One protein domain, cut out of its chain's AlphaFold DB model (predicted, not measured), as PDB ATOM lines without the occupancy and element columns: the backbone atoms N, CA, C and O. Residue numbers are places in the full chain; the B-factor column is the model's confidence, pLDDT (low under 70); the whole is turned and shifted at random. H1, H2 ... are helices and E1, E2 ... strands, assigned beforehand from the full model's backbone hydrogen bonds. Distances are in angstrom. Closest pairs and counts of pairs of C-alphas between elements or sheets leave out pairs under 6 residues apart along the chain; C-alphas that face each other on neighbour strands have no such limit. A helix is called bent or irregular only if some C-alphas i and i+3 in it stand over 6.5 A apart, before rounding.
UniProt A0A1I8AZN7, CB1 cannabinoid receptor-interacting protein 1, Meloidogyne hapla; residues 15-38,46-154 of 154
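What this domain is: This is residues 15 to 38 and 46 to 154 of the 154 residues of the protein "CB1 cannabinoid receptor-interacting protein 1" of Meloidogyne hapla (UniProt A0A1I8AZN7). One ten-stranded sheet folds back on itself into a flattened, nearly closed barrel: E4, E3, E7 and E8 make one wall, E9, E1, E2, E6 and E5 the wall facing it, and E10 is the hinge. Opposite the hinge, E4 runs on into E5 across a break of 2 residues, and the unnamed residues 79 to 91 and the small helix H1 lie toward one end of the long axis. The printed part has 133 residues with ten named strands and one named helix, in the order E1 to E8, H1, E9, E10. The mixed sheet has the order E4, E3, E7, E8, E10, E9, E1, E2, E6, E5, and the class is mostly strand. The whole is compact, with a radius of gyration of the C-alphas of 15.7 A, yet elongated, spanning 52 by 27 by 24 A.

How they stand to each other: In this folded sheet, one sheet bent back into two leaves, E10, residues 145 to 153, bends by 62 degrees at residue 150. E10 is parallel to E8, residues 105 to 115, with N 146 and O 108 2.9 A apart, and antiparallel to E9, residues 133 to 140, with N 152 and O 135 2.9 A apart. E8 forms a hairpin with E7, residues 92 to 102, where N 98 and O 109 are 2.9 A apart. E3, residues 51 to 57, is antiparallel to E7, with N 56 and O 97 2.8 A apart, and forms a hairpin with edge strand E4, residues 60 to 62. In the other leaf E1, residues 15 to 23, is antiparallel to E9, with N 18 and O 134 2.8 A apart, and forms a hairpin with E2, residues 26 to 34. E6, residues 73 to 78, is antiparallel to E2, with N 29 and O 76 2.7 A apart, and forms a hairpin with edge strand E5, residues 65 to 68. The closest C-alphas of E4 and E6, those of Leu 62 and Ala 76, are 6.2 A apart. H1, residues 124 to 127, is not on the sheet and is too short for an O i to N i+4 pair; its one O i to N i+3 pair is not within range.

Where its parts are: E1 begins at C-alpha 15 (26.332, -21.657, 13.843) and is 25.7 A long; E2 is 24.6 A. E7 and E8 are the longest strands by residues, 31.7 A and 31.5 A. E9 is 22.1 A, and E10, 22.5 A, ends at C-alpha 153 (19.047, -13.968, 5.424).

The domain as a whole: The C-alphas of Phe 46 and Ser 121 are the farthest apart, 52.1 A. Residues 39 to 45 are not printed; C-alphas 38 and 46 are 12.6 A apart across this cut. The link from E6 to E7 is long. Mean pLDDT of the printed part is 73.2, with 42 residues under 70, among them 15 to 38 and 123 to 132.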
ATOM      1  N   ASN A  15      27.098 -22.726  14.486       49.81
ATOM      2  CA  ASN A  15      26.332 -21.657  13.843       49.81
ATOM      3  C   ASN A  15      27.216 -20.417  13.714       49.81
ATOM      4  O   ASN A  15      27.578 -19.817  14.725       49.81
ATOM      5  N   LEU A  16      27.544 -20.012  12.493       49.75
ATOM      6  CA  LEU A  16      28.279 -18.790  12.200       49.75
ATOM      7  C   LEU A  16      27.299 -17.661  11.861       49.75
ATOM      8  O   LEU A  16      26.665 -17.652  10.810       49.75
ATOM      9  N   HIS A  17      27.185 -16.684  12.746       53.88
ATOM     10  CA  HIS A  17      26.382 -15.486  12.533       53.88
ATOM     11  C   HIS A  17      27.262 -14.419  11.900       53.88
ATOM     12  O   HIS A  17      28.323 -14.138  12.439       53.88
ATOM     13  N   VAL A  18      26.828 -13.821  10.794       52.09
ATOM     14  CA  VAL A  18      27.494 -12.703  10.119       52.09
ATOM     15  C   VAL A  18      26.520 -11.516  10.045       52.09
ATOM     16  O   VAL A  18      25.718 -11.392   9.120       52.09
ATOM     17  N   GLY A  19      26.550 -10.636  11.046       44.69
ATOM     18  CA  GLY A  19      25.720  -9.426  11.111       44.69
ATOM     19  C   GLY A  19      26.346  -8.235  10.380       44.69
ATOM     20  O   GLY A  19      27.562  -8.076  10.410       44.69
ATOM     21  N   LEU A  20      25.538  -7.373   9.753       39.44
ATOM     22  CA  LEU A  20      25.974  -6.160   9.047       39.44
ATOM     23  C   LEU A  20      25.432  -4.889   9.709       39.44
ATOM     24  O   LEU A  20      24.316  -4.446   9.437       39.44
ATOM     25  N   THR A  21      26.257  -4.203  10.500       37.12
ATOM     26  CA  THR A  21      25.889  -2.874  11.015       37.12
ATOM     27  C   THR A  21      26.320  -1.783  10.032       37.12
ATOM     28  O   THR A  21      27.397  -1.847   9.428       37.12
ATOM     29  N   ASN A  22      25.438  -0.804   9.802       38.53
ATOM     30  CA  ASN A  22      25.582   0.156   8.707       38.53
ATOM     31  C   ASN A  22      26.126   1.504   9.183       38.53
ATOM     32  O   ASN A  22      25.499   2.178   9.996       38.53
ATOM     33  N   ASP A  23      27.206   1.940   8.540       41.06
ATOM     34  CA  ASP A  23      27.418   3.335   8.167       41.06
ATOM     35  C   ASP A  23      27.425   3.377   6.628       41.06
ATOM     36  O   ASP A  23      27.950   2.483   5.971       41.06
ATOM     37  N   SER A  24      26.836   4.406   6.025       40.75
ATOM     38  CA  SER A  24      26.681   4.617   4.573       40.75
ATOM     39  C   SER A  24      27.953   4.446   3.713       40.75
ATOM     40  O   SER A  24      27.868   4.409   2.485       40.75
ATOM     41  N   ARG A  25      29.136   4.347   4.334       44.50
ATOM     42  CA  ARG A  25      30.448   4.155   3.689       44.50
ATOM     43  C   ARG A  25      31.187   2.889   4.138       44.50
ATOM     44  O   ARG A  25      32.217   2.556   3.557       44.50
ATOM     45  N   GLN A  26      30.705   2.215   5.178       42.84
ATOM     46  CA  GLN A  26      31.375   1.104   5.845       42.84
ATOM     47  C   GLN A  26      30.334   0.088   6.310       42.84
ATOM     48  O   GLN A  26      29.462   0.394   7.121       42.84
ATOM     49  N   ARG A  27      30.451  -1.147   5.831       48.38
ATOM     50  CA  ARG A  27      29.698  -2.271   6.380       48.38
ATOM     51  C   ARG A  27      30.550  -2.881   7.479       48.38
ATOM     52  O   ARG A  27      31.638  -3.388   7.202       48.38
ATOM     53  N   LYS A  28      30.099  -2.800   8.727       44.72
ATOM     54  CA  LYS A  28      30.749  -3.544   9.806       44.72
ATOM     55  C   LYS A  28      30.121  -4.928   9.854       44.72
ATOM     56  O   LYS A  28      28.915  -5.044  10.024       44.72
ATOM     57  N   PHE A  29      30.947  -5.939   9.684       47.38
ATOM     58  CA  PHE A  29      30.619  -7.341   9.836       47.38
ATOM     59  C   PHE A  29      30.820  -7.704  11.307       47.38
ATOM     60  O   PHE A  29      31.849  -7.343  11.868       47.38
ATOM     61  N   SER A  30      29.870  -8.389  11.930       46.75
ATOM     62  CA  SER A  30      30.084  -9.119  13.182       46.75
ATOM     63  C   SER A  30      29.971 -10.597  12.874       46.75
ATOM     64  O   SER A  30      28.947 -11.027  12.363       46.75
ATOM     65  N   ILE A  31      31.031 -11.343  13.125       55.25
ATOM     66  CA  ILE A  31      31.119 -12.784  12.980       55.25
ATOM     67  C   ILE A  31      31.069 -13.385  14.381       55.25
ATOM     68  O   ILE A  31      31.993 -13.181  15.160       55.25
ATOM     69  N   SER A  32      30.019 -14.134  14.696       50.47
ATOM     70  CA  SER A  32      29.874 -14.829  15.976       50.47
ATOM     71  C   SER A  32      29.651 -16.316  15.746       50.47
ATOM     72  O   SER A  32      28.725 -16.714  15.036       50.47
ATOM     73  N   ALA A  33      30.492 -17.156  16.342       50.69
ATOM     74  CA  ALA A  33      30.255 -18.592  16.386       50.69
ATOM     75  C   ALA A  33      29.366 -18.932  17.597       50.69
ATOM     76  O   ALA A  33      29.838 -19.047  18.721       50.69
ATOM     77  N   CYS A  34      28.064 -19.133  17.387       44.06
ATOM     78  CA  CYS A  34      27.156 -19.545  18.455       44.06
ATOM     79  C   CYS A  34      27.156 -21.075  18.593       44.06
ATOM     80  O   CYS A  34      26.693 -21.800  17.704       44.06
ATOM     81  N   ARG A  35      27.624 -21.580  19.740       49.53
ATOM     82  CA  ARG A  35      27.368 -22.961  20.169       49.53
ATOM     83  C   ARG A  35      25.907 -23.084  20.608       49.53
ATOM     84  O   ARG A  35      25.548 -22.621  21.686       49.53
ATOM     85  N   ARG A  36      25.068 -23.784  19.841       40.31
ATOM     86  CA  ARG A  36      23.848 -24.389  20.402       40.31
ATOM     87  C   ARG A  36      24.188 -25.805  20.837       40.31
ATOM     88  O   ARG A  36      24.108 -26.706  20.020       40.31
ATOM     89  N   HIS A  37      24.653 -25.938  22.077       35.41
ATOM     90  CA  HIS A  37      24.412 -27.066  22.985       35.41
ATOM     91  C   HIS A  37      25.265 -26.856  24.243       35.41
ATOM     92  O   HIS A  37      26.426 -27.253  24.320       35.41
ATOM     93  N   SER A  38      24.679 -26.201  25.242       32.09
ATOM     94  CA  SER A  38      25.072 -26.367  26.637       32.09
ATOM     95  C   SER A  38      24.494 -27.700  27.109       32.09
ATOM     96  O   SER A  38      23.388 -27.744  27.644       32.09
ATOM     97  N   PHE A  46      36.695 -29.875  27.268       47.03
ATOM     98  CA  PHE A  46      37.398 -28.808  26.564       47.03
ATOM     99  C   PHE A  46      36.419 -27.921  25.780       47.03
ATOM    100  O   PHE A  46      35.820 -28.336  24.781       47.03
ATOM    101  N   MET A  47      36.270 -26.676  26.233       50.28
ATOM    102  CA  MET A  47      35.709 -25.624  25.403       50.28
ATOM    103  C   MET A  47      36.589 -25.527  24.159       50.28
ATOM    104  O   MET A  47      37.757 -25.148  24.238       50.28
ATOM    105  N   LEU A  48      36.052 -25.920  23.007       55.59
ATOM    106  CA  LEU A  48      36.706 -25.677  21.732       55.59
ATOM    107  C   LEU A  48      36.537 -24.185  21.454       55.59
ATOM    108  O   LEU A  48      35.534 -23.778  20.873       55.59
ATOM    109  N   SER A  49      37.477 -23.382  21.948       61.12
ATOM    110  CA  SER A  49      37.598 -21.983  21.556       61.12
ATOM    111  C   SER A  49      37.974 -21.954  20.075       61.12
ATOM    112  O   SER A  49      38.971 -22.556  19.666       61.12
ATOM    113  N   ILE A  50      37.120 -21.334  19.261       68.88
ATOM    114  CA  ILE A  50      37.398 -21.081  17.850       68.88
ATOM    115  C   ILE A  50      37.996 -19.685  17.771       68.88
ATOM    116  O   ILE A  50      37.298 -18.698  17.991       68.88
ATOM    117  N   MET A  51      39.276 -19.605  17.422       79.25
ATOM    118  CA  MET A  51      39.943 -18.323  17.212       79.25
ATOM    119  C   MET A  51      39.991 -18.015  15.717       79.25
ATOM    120  O   MET A  51      40.735 -18.662  14.972       79.25
ATOM    121  N   PHE A  52      39.216 -17.030  15.259       84.50
ATOM    122  CA  PHE A  52      39.309 -16.555  13.877       84.50
ATOM    123  C   PHE A  52      40.571 -15.711  13.690       84.50
ATOM    124  O   PHE A  52      40.894 -14.858  14.516       84.50
ATOM    125  N   ARG A  53      41.301 -15.958  12.598       85.56
ATOM    126  CA  ARG A  53      42.583 -15.294  12.316       85.56
ATOM    127  C   ARG A  53      42.496 -14.348  11.137       85.56
ATOM    128  O   ARG A  53      42.988 -13.228  11.229       85.56
ATOM    129  N   THR A  54      41.879 -14.789  10.046       88.88
ATOM    130  CA  THR A  54      41.761 -13.981   8.833       88.88
ATOM    131  C   THR A  54      40.360 -14.070   8.260       88.88
ATOM    132  O   THR A  54      39.702 -15.108   8.323       88.88
ATOM    133  N   LEU A  55      39.917 -12.954   7.692       90.50
ATOM    134  CA  LEU A  55      38.686 -12.848   6.931       90.50
ATOM    135  C   LEU A  55      39.006 -12.129   5.625       90.50
ATOM    136  O   LEU A  55      39.472 -10.994   5.649       90.50
ATOM    137  N   ASN A  56      38.740 -12.767   4.493       92.31
ATOM    138  CA  ASN A  56      38.813 -12.149   3.178       92.31
ATOM    139  C   ASN A  56      37.409 -12.061   2.579       92.31
ATOM    140  O   ASN A  56      36.697 -13.064   2.523       92.31
ATOM    141  N   ILE A  57      37.024 -10.870   2.120       89.88
ATOM    142  CA  ILE A  57      35.763 -10.657   1.409       89.88
ATOM    143  C   ILE A  57      36.045  -9.994   0.065       89.88
ATOM    144  O   ILE A  57      36.527  -8.860  -0.001       89.88
ATOM    145  N   GLY A  58      35.724 -10.688  -1.027       87.06
ATOM    146  CA  GLY A  58      35.863 -10.163  -2.388       87.06
ATOM    147  C   GLY A  58      37.284  -9.686  -2.709       87.06
ATOM    148  O   GLY A  58      37.451  -8.637  -3.341       87.06
ATOM    149  N   GLY A  59      38.290 -10.410  -2.211       90.38
ATOM    150  CA  GLY A  59      39.711 -10.100  -2.365       90.38
ATOM    151  C   GLY A  59      40.270  -9.122  -1.327       90.38
ATOM    152  O   GLY A  59      41.477  -8.897  -1.308       90.38
ATOM    153  N   SER A  60      39.438  -8.549  -0.455       88.81
ATOM    154  CA  SER A  60      39.878  -7.643   0.608       88.81
ATOM    155  C   SER A  60      40.128  -8.424   1.895       88.81
ATOM    156  O   SER A  60      39.180  -8.925   2.496       88.81
ATOM    157  N   GLU A  61      41.382  -8.506   2.338       91.88
ATOM    158  CA  GLU A  61      41.716  -9.036   3.662       91.88
ATOM    159  C   GLU A  61      41.351  -8.014   4.746       91.88
ATOM    160  O   GLU A  61      41.735  -6.844   4.686       91.88
ATOM    161  N   LEU A  62      40.553  -8.448   5.718       88.12
ATOM    162  CA  LEU A  62      39.965  -7.606   6.747       88.12
ATOM    163  C   LEU A  62      40.607  -7.889   8.095       88.12
ATOM    164  O   LEU A  62      40.775  -9.036   8.509       88.12
ATOM    165  N   LYS A  63      40.894  -6.810   8.823       87.62
ATOM    166  CA  LYS A  63      41.336  -6.903  10.208       87.62
ATOM    167  C   LYS A  63      40.160  -7.311  11.095       87.62
ATOM    168  O   LYS A  63      39.202  -6.547  11.231       87.62
ATOM    169  N   LEU A  64      40.276  -8.479  11.718       87.38
ATOM    170  CA  LEU A  64      39.368  -8.930  12.765       87.38
ATOM    171  C   LEU A  64      39.633  -8.155  14.065       87.38
ATOM    172  O   LEU A  64      40.778  -7.937  14.466       87.38
ATOM    173  N   ILE A  65      38.558  -7.733  14.713       86.62
ATOM    174  CA  ILE A  65      38.521  -7.018  15.982       86.62
ATOM    175  C   ILE A  65      37.770  -7.936  16.947       86.62
ATOM    176  O   ILE A  65      36.575  -8.130  16.747       86.62
ATOM    177  N   PRO A  66      38.421  -8.538  17.953       84.44
ATOM    178  CA  PRO A  66      37.712  -9.383  18.906       84.44
ATOM    179  C   PRO A  66      36.668  -8.550  19.655       84.44
ATOM    180  O   PRO A  66      36.981  -7.469  20.160       84.44
ATOM    181  N   VAL A  67      35.434  -9.045  19.689       83.94
ATOM    182  CA  VAL A  67      34.355  -8.507  20.530       83.94
ATOM    183  C   VAL A  67      34.281  -9.349  21.795       83.94
ATOM    184  O   VAL A  67      34.363  -8.805  22.892       83.94
ATOM    185  N   ASP A  68      34.243 -10.670  21.616       78.44
ATOM    186  CA  ASP A  68      34.354 -11.658  22.680       78.44
ATOM    187  C   ASP A  68      35.068 -12.917  22.152       78.44
ATOM    188  O   ASP A  68      34.463 -13.869  21.654       78.44
ATOM    189  N   ALA A  69      36.404 -12.878  22.168       71.62
ATOM    190  CA  ALA A  69      37.241 -13.894  21.524       71.62
ATOM    191  C   ALA A  69      37.098 -15.283  22.163       71.62
ATOM    192  O   ALA A  69      37.207 -16.289  21.462       71.62
ATOM    193  N   ASP A  70      36.812 -15.344  23.465       72.88
ATOM    194  CA  ASP A  70      36.635 -16.607  24.189       72.88
ATOM    195  C   ASP A  70      35.396 -17.368  23.697       72.88
ATOM    196  O   ASP A  70      35.377 -18.603  23.691       72.88
ATOM    197  N   PHE A  71      34.404 -16.630  23.190       71.12
ATOM    198  CA  PHE A  71      33.177 -17.155  22.595       71.12
ATOM    199  C   PHE A  71      33.193 -17.130  21.060       71.12
ATOM    200  O   PHE A  71      32.191 -17.457  20.425       71.12
ATOM    201  N   GLY A  72      34.328 -16.794  20.442       75.88
ATOM    202  CA  GLY A  72      34.465 -16.780  18.989       75.88
ATOM    203  C   GLY A  72      33.723 -15.624  18.309       75.88
ATOM    204  O   GLY A  72      33.261 -15.788  17.177       75.88
ATOM    205  N   GLU A  73      33.585 -14.474  18.974       80.94
ATOM    206  CA  GLU A  73      32.944 -13.277  18.424       80.94
ATOM    207  C   GLU A  73      33.961 -12.210  17.996       80.94
ATOM    208  O   GLU A  73      34.776 -11.718  18.782       80.94
ATOM    209  N   TYR A  74      33.885 -11.816  16.726       84.44
ATOM    210  CA  TYR A  74      34.798 -10.880  16.085       84.44
ATOM    211  C   TYR A  74      34.041  -9.932  15.168       84.44
ATOM    212  O   TYR A  74      33.184 -10.345  14.404       84.44
ATOM    213  N   ALA A  75      34.428  -8.667  15.142       84.62
ATOM    214  CA  ALA A  75      33.958  -7.696  14.174       84.62
ATOM    215  C   ALA A  75      35.026  -7.398  13.115       84.62
ATOM    216  O   ALA A  75      36.223  -7.483  13.363       84.62
ATOM    217  N   ALA A  76      34.610  -6.987  11.927       84.31
ATOM    218  CA  ALA A  76      35.483  -6.466  10.885       84.31
ATOM    219  C   ALA A  76      34.770  -5.342  10.142       84.31
ATOM    220  O   ALA A  76      33.548  -5.288  10.106       84.31
ATOM    221  N   VAL A  77      35.516  -4.434   9.517       80.94
ATOM    222  CA  VAL A  77      34.922  -3.379   8.688       80.94
ATOM    223  C   VAL A  77      35.323  -3.600   7.244       80.94
ATOM    224  O   VAL A  77      36.507  -3.579   6.919       80.94
ATOM    225  N   TRP A  78      34.334  -3.767   6.375       82.19
ATOM    226  CA  TRP A  78      34.531  -3.854   4.937       82.19
ATOM    227  C   TRP A  78      33.819  -2.702   4.243       82.19
ATOM    228  O   TRP A  78      32.695  -2.327   4.578       82.19
ATOM    229  N   ASN A  79      34.470  -2.136   3.239       77.25
ATOM    230  CA  ASN A  79      33.859  -1.154   2.364       77.25
ATOM    231  C   ASN A  79      34.036  -1.613   0.920       77.25
ATOM    232  O   ASN A  79      34.969  -2.344   0.605       77.25
ATOM    233  N   THR A  80      33.126  -1.182   0.058       79.12
ATOM    234  CA  THR A  80      33.122  -1.554  -1.360       79.12
ATOM    235  C   THR A  80      33.546  -0.383  -2.242       79.12
ATOM    236  O   THR A  80      33.176  -0.336  -3.412       79.12
ATOM    237  N   SER A  81      34.246   0.610  -1.682       75.69
ATOM    238  CA  SER A  81      34.580   1.859  -2.389       75.69
ATOM    239  C   SER A  81      35.602   1.634  -3.502       75.69
ATOM    240  O   SER A  81      35.631   2.383  -4.473       75.69
ATOM    241  N   ASP A  82      36.428   0.602  -3.350       79.19
ATOM    242  CA  ASP A  82      37.418   0.130  -4.316       79.19
ATOM    243  C   ASP A  82      36.812  -0.789  -5.390       79.19
ATOM    244  O   ASP A  82      37.496  -1.157  -6.346       79.19
ATOM    245  N   LYS A  83      35.541  -1.192  -5.251       82.12
ATOM    246  CA  LYS A  83      34.908  -2.141  -6.169       82.12
ATOM    247  C   LYS A  83      34.278  -1.417  -7.351       82.12
ATOM    248  O   LYS A  83      33.428  -0.540  -7.201       82.12
ATOM    249  N   THR A  84      34.655  -1.847  -8.550       86.25
ATOM    250  CA  THR A  84      34.064  -1.353  -9.792       86.25
ATOM    251  C   THR A  84      32.572  -1.702  -9.851       86.25
ATOM    252  O   THR A  84      32.204  -2.843  -9.545       86.25
ATOM    253  N   PRO A  85      31.704  -0.767 -10.284       86.94
ATOM    254  CA  PRO A  85      30.302  -1.063 -10.533       86.94
ATOM    255  C   PRO A  85      30.119  -2.269 -11.457       86.94
ATOM    256  O   PRO A  85      30.790  -2.407 -12.483       86.94
ATOM    257  N   THR A  86      29.186  -3.144 -11.103       85.75
ATOM    258  CA  THR A  86      28.876  -4.334 -11.893       85.75
ATOM    259  C   THR A  86      28.172  -3.930 -13.190       85.75
ATOM    260  O   THR A  86      27.329  -3.028 -13.200       85.75
ATOM    261  N   LYS A  87      28.488  -4.613 -14.298       87.31
ATOM    262  CA  LYS A  87      27.836  -4.366 -15.592       87.31
ATOM    263  C   LYS A  87      26.313  -4.528 -15.483       87.31
ATOM    264  O   LYS A  87      25.781  -5.321 -14.702       87.31
ATOM    265  N   ARG A  88      25.581  -3.750 -16.282       82.94
ATOM    266  CA  ARG A  88      24.115  -3.805 -16.300       82.94
ATOM    267  C   ARG A  88      23.648  -5.202 -16.716       82.94
ATOM    268  O   ARG A  88      24.155  -5.765 -17.677       82.94
ATOM    269  N   GLY A  89      22.659  -5.732 -15.998       83.25
ATOM    270  CA  GLY A  89      22.085  -7.055 -16.267       83.25
ATOM    271  C   GLY A  89      22.914  -8.229 -15.745       83.25
ATOM    272  O   GLY A  89      22.464  -9.362 -15.869       83.25
ATOM    273  N   THR A  90      24.072  -7.985 -15.124       87.25
ATOM    274  CA  THR A  90      24.923  -9.052 -14.588       87.25
ATOM    275  C   THR A  90      25.030  -8.981 -13.066       87.25
ATOM    276  O   THR A  90      24.827  -7.932 -12.448       87.25
ATOM    277  N   ARG A  91      25.359 -10.123 -12.466       85.75
ATOM    278  CA  ARG A  91      25.863 -10.255 -11.095       85.75
ATOM    279  C   ARG A  91      27.281 -10.806 -11.167       85.75
ATOM    280  O   ARG A  91      27.674 -11.332 -12.208       85.75
ATOM    281  N   GLN A  92      28.032 -10.667 -10.089       87.19
ATOM    282  CA  GLN A  92      29.346 -11.284  -9.960       87.19
ATOM    283  C   GLN A  92      29.455 -11.996  -8.623       87.19
ATOM    284  O   GLN A  92      28.837 -11.566  -7.648       87.19
ATOM    285  N   ASP A  93      30.249 -13.057  -8.584       90.19
ATOM    286  CA  ASP A  93      30.549 -13.750  -7.342       90.19
ATOM    287  C   ASP A  93      31.685 -13.030  -6.614       90.19
ATOM    288  O   ASP A  93      32.686 -12.640  -7.220       90.19
ATOM    289  N   ILE A  94      31.533 -12.874  -5.306       88.25
ATOM    290  CA  ILE A  94      32.637 -12.586  -4.395       88.25
ATOM    291  C   ILE A  94      32.854 -13.788  -3.489       88.25
ATOM    292  O   ILE A  94      31.909 -14.496  -3.142       88.25
ATOM    293  N   GLU A  95      34.102 -14.005  -3.097       91.31
ATOM    294  CA  GLU A  95      34.456 -15.042  -2.135       91.31
ATOM    295  C   GLU A  95      34.460 -14.471  -0.722       91.31
ATOM    296  O   GLU A  95      34.921 -13.353  -0.487       91.31
ATOM    297  N   PHE A  96      33.932 -15.259   0.204       89.62
ATOM    298  CA  PHE A  96      34.029 -15.071   1.636       89.62
ATOM    299  C   PHE A  96      34.900 -16.203   2.169       89.62
ATOM    300  O   PHE A  96      34.481 -17.362   2.169       89.62
ATOM    301  N   ILE A  97      36.123 -15.869   2.571       91.75
ATOM    302  CA  ILE A  97      37.099 -16.829   3.081       91.75
ATOM    303  C   ILE A  97      37.378 -16.477   4.534       91.75
ATOM    304  O   ILE A  97      37.962 -15.433   4.820       91.75
ATOM    305  N   LEU A  98      36.960 -17.341   5.452       89.19
ATOM    306  CA  LEU A  98      37.213 -17.197   6.882       89.19
ATOM    307  C   LEU A  98      38.114 -18.341   7.330       89.19
ATOM    308  O   LEU A  98      37.763 -19.508   7.160       89.19
ATOM    309  N   VAL A  99      39.258 -17.996   7.916       88.75
ATOM    310  CA  VAL A  99      40.198 -18.969   8.476       88.75
ATOM    311  C   VAL A  99      40.205 -18.829   9.988       88.75
ATOM    312  O   VAL A  99      40.527 -17.768  10.534       88.75
ATOM    313  N   GLY A 100      39.866 -19.916  10.668       82.88
ATOM    314  CA  GLY A 100      39.951 -20.045  12.116       82.88
ATOM    315  C   GLY A 100      40.842 -21.204  12.532       82.88
ATOM    316  O   GLY A 100      41.192 -22.066  11.729       82.88
ATOM    317  N   MET A 101      41.209 -21.223  13.806       78.69
ATOM    318  CA  MET A 101      41.915 -22.337  14.420       78.69
ATOM    319  C   MET A 101      40.979 -23.070  15.373       78.69
ATOM    320  O   MET A 101      40.359 -22.455  16.239       78.69
ATOM    321  N   LEU A 102      40.912 -24.388  15.214       70.88
ATOM    322  CA  LEU A 102      40.377 -25.315  16.208       70.88
ATOM    323  C   LEU A 102      41.540 -26.151  16.757       70.88
ATOM    324  O   LEU A 102      42.624 -26.165  16.177       70.88
ATOM    325  N   GLN A 103      41.335 -26.858  17.871       63.66
ATOM    326  CA  GLN A 103      42.399 -27.617  18.554       63.66
ATOM    327  C   GLN A 103      43.195 -28.568  17.642       63.66
ATOM    328  O   GLN A 103      44.354 -28.858  17.916       63.66
ATOM    329  N   ILE A 104      42.588 -29.023  16.541       64.81
ATOM    330  CA  ILE A 104      43.180 -29.933  15.551       64.81
ATOM    331  C   ILE A 104      43.502 -29.155  14.257       64.81
ATOM    332  O   ILE A 104      43.160 -29.548  13.145       64.81
ATOM    333  N   GLY A 105      44.111 -27.979  14.398       74.19
ATOM    334  CA  GLY A 105      44.601 -27.166  13.286       74.19
ATOM    335  C   GLY A 105      43.545 -26.318  12.579       74.19
ATOM    336  O   GLY A 105      42.414 -26.137  13.042       74.19
ATOM    337  N   ASP A 106      43.953 -25.785  11.435       83.94
ATOM    338  CA  ASP A 106      43.226 -24.753  10.705       83.94
ATOM    339  C   ASP A 106      41.894 -25.245  10.158       83.94
ATOM    340  O   ASP A 106      41.730 -26.420   9.819       83.94
ATOM    341  N   LYS A 107      40.935 -24.323  10.118       83.19
ATOM    342  CA  LYS A 107      39.601 -24.523   9.578       83.19
ATOM    343  C   LYS A 107      39.257 -23.378   8.654       83.19
ATOM    344  O   LYS A 107      39.401 -22.217   9.035       83.19
ATOM    345  N   THR A 108      38.789 -23.719   7.461       87.44
ATOM    346  CA  THR A 108      38.535 -22.735   6.409       87.44
ATOM    347  C   THR A 108      37.110 -22.858   5.916       87.44
ATOM    348  O   THR A 108      36.721 -23.896   5.383       87.44
ATOM    349  N   LEU A 109      36.349 -21.778   6.056       87.81
ATOM    350  CA  LEU A 109      35.098 -21.577   5.339       87.81
ATOM    351  C   LEU A 109      35.406 -20.822   4.051       87.81
ATOM    352  O   LEU A 109      35.988 -19.742   4.106       87.81
ATOM    353  N   ASN A 110      34.984 -21.364   2.909       91.50
ATOM    354  CA  ASN A 110      34.993 -20.656   1.631       91.50
ATOM    355  C   ASN A 110      33.585 -20.682   1.027       91.50
ATOM    356  O   ASN A 110      33.081 -21.741   0.650       91.50
ATOM    357  N   LYS A 111      32.945 -19.514   0.946       89.12
ATOM    358  CA  LYS A 111      31.587 -19.352   0.419       89.12
ATOM    359  C   LYS A 111      31.568 -18.287  -0.669       89.12
ATOM    360  O   LYS A 111      32.051 -17.176  -0.474       89.12
ATOM    361  N   LYS A 112      30.947 -18.603  -1.806       89.75
ATOM    362  CA  LYS A 112      30.666 -17.624  -2.860       89.75
ATOM    363  C   LYS A 112      29.324 -16.949  -2.620       89.75
ATOM    364  O   LYS A 112      28.338 -17.619  -2.315       89.75
ATOM    365  N   MET A 113      29.294 -15.636  -2.800       85.31
ATOM    366  CA  MET A 113      28.081 -14.829  -2.758       85.31
ATOM    367  C   MET A 113      27.914 -14.041  -4.049       85.31
ATOM    368  O   MET A 113      28.821 -13.319  -4.465       85.31
ATOM    369  N   GLN A 114      26.723 -14.113  -4.638       86.56
ATOM    370  CA  GLN A 114      26.365 -13.260  -5.763       86.56
ATOM    371  C   GLN A 114      26.061 -11.847  -5.286       86.56
ATOM    372  O   GLN A 114      25.141 -11.615  -4.504       86.56
ATOM    373  N   VAL A 115      26.801 -10.881  -5.818       83.62
ATOM    374  CA  VAL A 115      26.633  -9.464  -5.507       83.62
ATOM    375  C   VAL A 115      26.486  -8.628  -6.768       83.62
ATOM    376  O   VAL A 115      26.810  -9.033  -7.890       83.62
ATOM    377  N   LYS A 116      25.982  -7.415  -6.562       84.19
ATOM    378  CA  LYS A 116      25.933  -6.366  -7.568       84.19
ATOM    379  C   LYS A 116      26.391  -5.066  -6.926       84.19
ATOM    380  O   LYS A 116      25.783  -4.604  -5.963       84.19
ATOM    381  N   PHE A 117      27.470  -4.496  -7.448       83.56
ATOM    382  CA  PHE A 117      27.958  -3.191  -7.025       83.56
ATOM    383  C   PHE A 117      27.345  -2.112  -7.901       83.56
ATOM    384  O   PHE A 117      27.319  -2.225  -9.128       83.56
ATOM    385  N   TYR A 118      26.855  -1.065  -7.255       80.44
ATOM    386  CA  TYR A 118      26.203   0.053  -7.912       80.44
ATOM    387  C   TYR A 118      27.101   1.292  -7.848       80.44
ATOM    388  O   TYR A 118      27.803   1.481  -6.851       80.44
ATOM    389  N   PRO A 119      27.089   2.155  -8.882       77.69
ATOM    390  CA  PRO A 119      27.686   3.479  -8.783       77.69
ATOM    391  C   PRO A 119      27.078   4.260  -7.616       77.69
ATOM    392  O   PRO A 119      25.898   4.118  -7.309       77.69
ATOM    393  N   ARG A 120      27.857   5.158  -7.008       72.44
ATOM    394  CA  ARG A 120      27.377   5.985  -5.887       72.44
ATOM    395  C   ARG A 120      26.166   6.857  -6.244       72.44
ATOM    396  O   ARG A 120      25.372   7.178  -5.373       72.44
ATOM    397  N   SER A 121      26.050   7.259  -7.507       76.44
ATOM    398  CA  SER A 121      24.935   8.053  -8.027       76.44
ATOM    399  C   SER A 121      23.689   7.228  -8.367       76.44
ATOM    400  O   SER A 121      22.684   7.802  -8.778       76.44
ATOM    401  N   ASP A 122      23.739   5.899  -8.245       75.12
ATOM    402  CA  ASP A 122      22.636   5.024  -8.629       75.12
ATOM    403  C   ASP A 122      21.534   5.038  -7.568       75.12
ATOM    404  O   ASP A 122      21.795   4.870  -6.374       75.12
ATOM    405  N   SER A 123      20.285   5.199  -8.005       67.81
ATOM    406  CA  SER A 123      19.135   5.218  -7.106       67.81
ATOM    407  C   SER A 123      18.972   3.904  -6.345       67.81
ATOM    408  O   SER A 123      18.490   3.929  -5.224       67.81
ATOM    409  N   HIS A 124      19.426   2.758  -6.862       66.00
ATOM    410  CA  HIS A 124      19.346   1.481  -6.138       66.00
ATOM    411  C   HIS A 124      20.106   1.498  -4.805       66.00
ATOM    412  O   HIS A 124      19.827   0.670  -3.938       66.00
ATOM    413  N   THR A 125      21.032   2.444  -4.613       60.97
ATOM    414  CA  THR A 125      21.693   2.660  -3.319       60.97
ATOM    415  C   THR A 125      20.735   3.151  -2.226       60.97
ATOM    416  O   THR A 125      21.061   3.003  -1.050       60.97
ATOM    417  N   SER A 126      19.558   3.683  -2.582       60.69
ATOM    418  CA  SER A 126      18.560   4.204  -1.642       60.69
ATOM    419  C   SER A 126      17.280   3.368  -1.504       60.69
ATOM    420  O   SER A 126      16.602   3.516  -0.492       60.69
ATOM    421  N   TRP A 127      16.945   2.478  -2.450       55.09
ATOM    422  CA  TRP A 127      15.720   1.645  -2.390       55.09
ATOM    423  C   TRP A 127      15.945   0.128  -2.487       55.09
ATOM    424  O   TRP A 127      14.986  -0.639  -2.422       55.09
ATOM    425  N   GLY A 128      17.190  -0.336  -2.639       59.00
ATOM    426  CA  GLY A 128      17.495  -1.767  -2.588       59.00
ATOM    427  C   GLY A 128      17.286  -2.352  -1.187       59.00
ATOM    428  O   GLY A 128      17.558  -1.684  -0.189       59.00
ATOM    429  N   GLN A 129      16.854  -3.618  -1.104       58.16
ATOM    430  CA  GLN A 129      16.866  -4.356   0.163       58.16
ATOM    431  C   GLN A 129      18.303  -4.426   0.682       58.16
ATOM    432  O   GLN A 129      19.198  -5.001   0.054       58.16
ATOM    433  N   LYS A 130      18.523  -3.778   1.822       65.31
ATOM    434  CA  LYS A 130      19.792  -3.827   2.526       65.31
ATOM    435  C   LYS A 130      19.918  -5.215   3.153       65.31
ATOM    436  O   LYS A 130      19.031  -5.641   3.875       65.31
ATOM    437  N   LEU A 131      21.038  -5.878   2.896       69.19
ATOM    438  CA  LEU A 131      21.435  -7.056   3.655       69.19
ATOM    439  C   LEU A 131      21.763  -6.616   5.089       69.19
ATOM    440  O   LEU A 131      22.694  -5.816   5.256       69.19
ATOM    441  N   ASP A 132      20.995  -7.072   6.076       68.81
ATOM    442  CA  ASP A 132      21.191  -6.707   7.483       68.81
ATOM    443  C   ASP A 132      21.906  -7.817   8.247       68.81
ATOM    444  O   ASP A 132      22.888  -7.556   8.941       68.81
ATOM    445  N   GLN A 133      21.501  -9.069   8.036       74.31
ATOM    446  CA  GLN A 133      22.173 -10.211   8.640       74.31
ATOM    447  C   GLN A 133      22.156 -11.432   7.721       74.31
ATOM    448  O   GLN A 133      21.170 -11.715   7.044       74.31
ATOM    449  N   ILE A 134      23.259 -12.181   7.735       78.50
ATOM    450  CA  ILE A 134      23.311 -13.552   7.230       78.50
ATOM    451  C   ILE A 134      23.732 -14.461   8.376       78.50
ATOM    452  O   ILE A 134      24.731 -14.207   9.041       78.50
ATOM    453  N   THR A 135      22.999 -15.544   8.586       81.00
ATOM    454  CA  THR A 135      23.391 -16.618   9.495       81.00
ATOM    455  C   THR A 135      23.643 -17.875   8.678       81.00
ATOM    456  O   THR A 135      22.789 -18.308   7.904       81.00
ATOM    457  N   TRP A 136      24.821 -18.459   8.856       81.69
ATOM    458  CA  TRP A 136      25.204 -19.729   8.262       81.69
ATOM    459  C   TRP A 136      25.273 -20.804   9.335       81.69
ATOM    460  O   TRP A 136      25.995 -20.678  10.322       81.69
ATOM    461  N   HIS A 137      24.548 -21.890   9.121       77.88
ATOM    462  CA  HIS A 137      24.784 -23.126   9.846       77.88
ATOM    463  C   HIS A 137      25.873 -23.892   9.114       77.88
ATOM    464  O   HIS A 137      25.802 -24.050   7.892       77.88
ATOM    465  N   CYS A 138      26.892 -24.321   9.852       80.50
ATOM    466  CA  CYS A 138      28.082 -24.907   9.270       80.50
ATOM    467  C   CYS A 138      28.402 -26.279   9.860       80.50
ATOM    468  O   CYS A 138      28.211 -26.532  11.054       80.50
ATOM    469  N   GLU A 139      28.985 -27.126   9.019       78.12
ATOM    470  CA  GLU A 139      29.597 -28.396   9.394       78.12
ATOM    471  C   GLU A 139      31.084 -28.385   9.044       78.12
ATOM    472  O   GLU A 139      31.535 -27.629   8.182       78.12
ATOM    473  N   VAL A 140      31.860 -29.202   9.751       78.06
ATOM    474  CA  VAL A 140      33.306 -29.324   9.556       78.06
ATOM    475  C   VAL A 140      33.612 -30.751   9.131       78.06
ATOM    476  O   VAL A 140      33.220 -31.689   9.823       78.06
ATOM    477  N   ASP A 141      34.310 -30.910   8.009       78.69
ATOM    478  CA  ASP A 141      34.749 -32.225   7.543       78.69
ATOM    479  C   ASP A 141      36.027 -32.711   8.256       78.69
ATOM    480  O   ASP A 141      36.656 -32.002   9.049       78.69
ATOM    481  N   GLU A 142      36.435 -33.946   7.961       75.69
ATOM    482  CA  GLU A 142      37.630 -34.575   8.543       75.69
ATOM    483  C   GLU A 142      38.942 -33.855   8.173       75.69
ATOM    484  O   GLU A 142      39.944 -33.993   8.876       75.69
ATOM    485  N   PHE A 143      38.936 -33.055   7.104       79.69
ATOM    486  CA  PHE A 143      40.079 -32.277   6.618       79.69
ATOM    487  C   PHE A 143      40.091 -30.842   7.158       79.69
ATOM    488  O   PHE A 143      41.044 -30.096   6.927       79.69
ATOM    489  N   GLY A 144      39.056 -30.452   7.903       74.69
ATOM    490  CA  GLY A 144      38.909 -29.119   8.458       74.69
ATOM    491  C   GLY A 144      38.288 -28.088   7.514       74.69
ATOM    492  O   GLY A 144      38.301 -26.891   7.819       74.69
ATOM    493  N   THR A 145      37.718 -28.510   6.394       80.81
ATOM    494  CA  THR A 145      36.909 -27.627   5.555       80.81
ATOM    495  C   THR A 145      35.576 -27.378   6.242       80.81
ATOM    496  O   THR A 145      34.918 -28.310   6.704       80.81
ATOM    497  N   VAL A 146      35.169 -26.115   6.298       83.56
ATOM    498  CA  VAL A 146      33.870 -25.711   6.828       83.56
ATOM    499  C   VAL A 146      32.901 -25.539   5.660       83.56
ATOM    500  O   VAL A 146      33.134 -24.713   4.774       83.56
ATOM    501  N   SER A 147      31.814 -26.303   5.657       80.62
ATOM    502  CA  SER A 147      30.737 -26.219   4.668       80.62
ATOM    503  C   SER A 147      29.495 -25.576   5.284       80.62
ATOM    504  O   SER A 147      29.215 -25.754   6.465       80.62
ATOM    505  N   VAL A 148      28.745 -24.805   4.489       82.19
ATOM    506  CA  VAL A 148      27.458 -24.226   4.912       82.19
ATOM    507  C   VAL A 148      26.347 -25.219   4.589       82.19
ATOM    508  O   VAL A 148      26.168 -25.564   3.420       82.19
ATOM    509  N   THR A 149      25.592 -25.641   5.598       83.31
ATOM    510  CA  THR A 149      24.444 -26.549   5.461       83.31
ATOM    511  C   THR A 149      23.113 -25.808   5.380       83.31
ATOM    512  O   THR A 149      22.219 -26.248   4.661       83.31
ATOM    513  N   GLU A 150      22.994 -24.653   6.039       81.81
ATOM    514  CA  GLU A 150      21.810 -23.789   5.978       81.81
ATOM    515  C   GLU A 150      22.220 -22.310   5.943       81.81
ATOM    516  O   GLU A 150      23.166 -21.897   6.615       81.81
ATOM    517  N   GLU A 151      21.504 -21.503   5.158       83.06
ATOM    518  CA  GLU A 151      21.697 -20.055   5.049       83.06
ATOM    519  C   GLU A 151      20.379 -19.334   5.329       83.06
ATOM    520  O   GLU A 151      19.374 -19.576   4.660       83.06
ATOM    521  N   GLN A 152      20.400 -18.430   6.306       79.75
ATOM    522  CA  GLN A 152      19.270 -17.584   6.672       79.75
ATOM    523  C   GLN A 152      19.659 -16.122   6.472       79.75
ATOM    524  O   GLN A 152      20.676 -15.668   6.992       79.75
ATOM    525  N   ILE A 153      18.848 -15.390   5.712       78.62
ATOM    526  CA  ILE A 153      19.047 -13.968   5.424       78.62
ATOM    527  C   ILE A 153      17.882 -13.197   6.037       78.62
ATOM    528  O   ILE A 153      16.726 -13.532   5.763       78.62
ATOM    529  N   VAL A 154      18.197 -12.188   6.851       65.81
ATOM    530  CA  VAL A 154      17.226 -11.303   7.515       65.81
ATOM    531  C   VAL A 154      17.419  -9.870   7.033       65.81
ATOM    532  O   VAL A 154      18.593  -9.432   6.898       65.81
TER     533      VAL A 154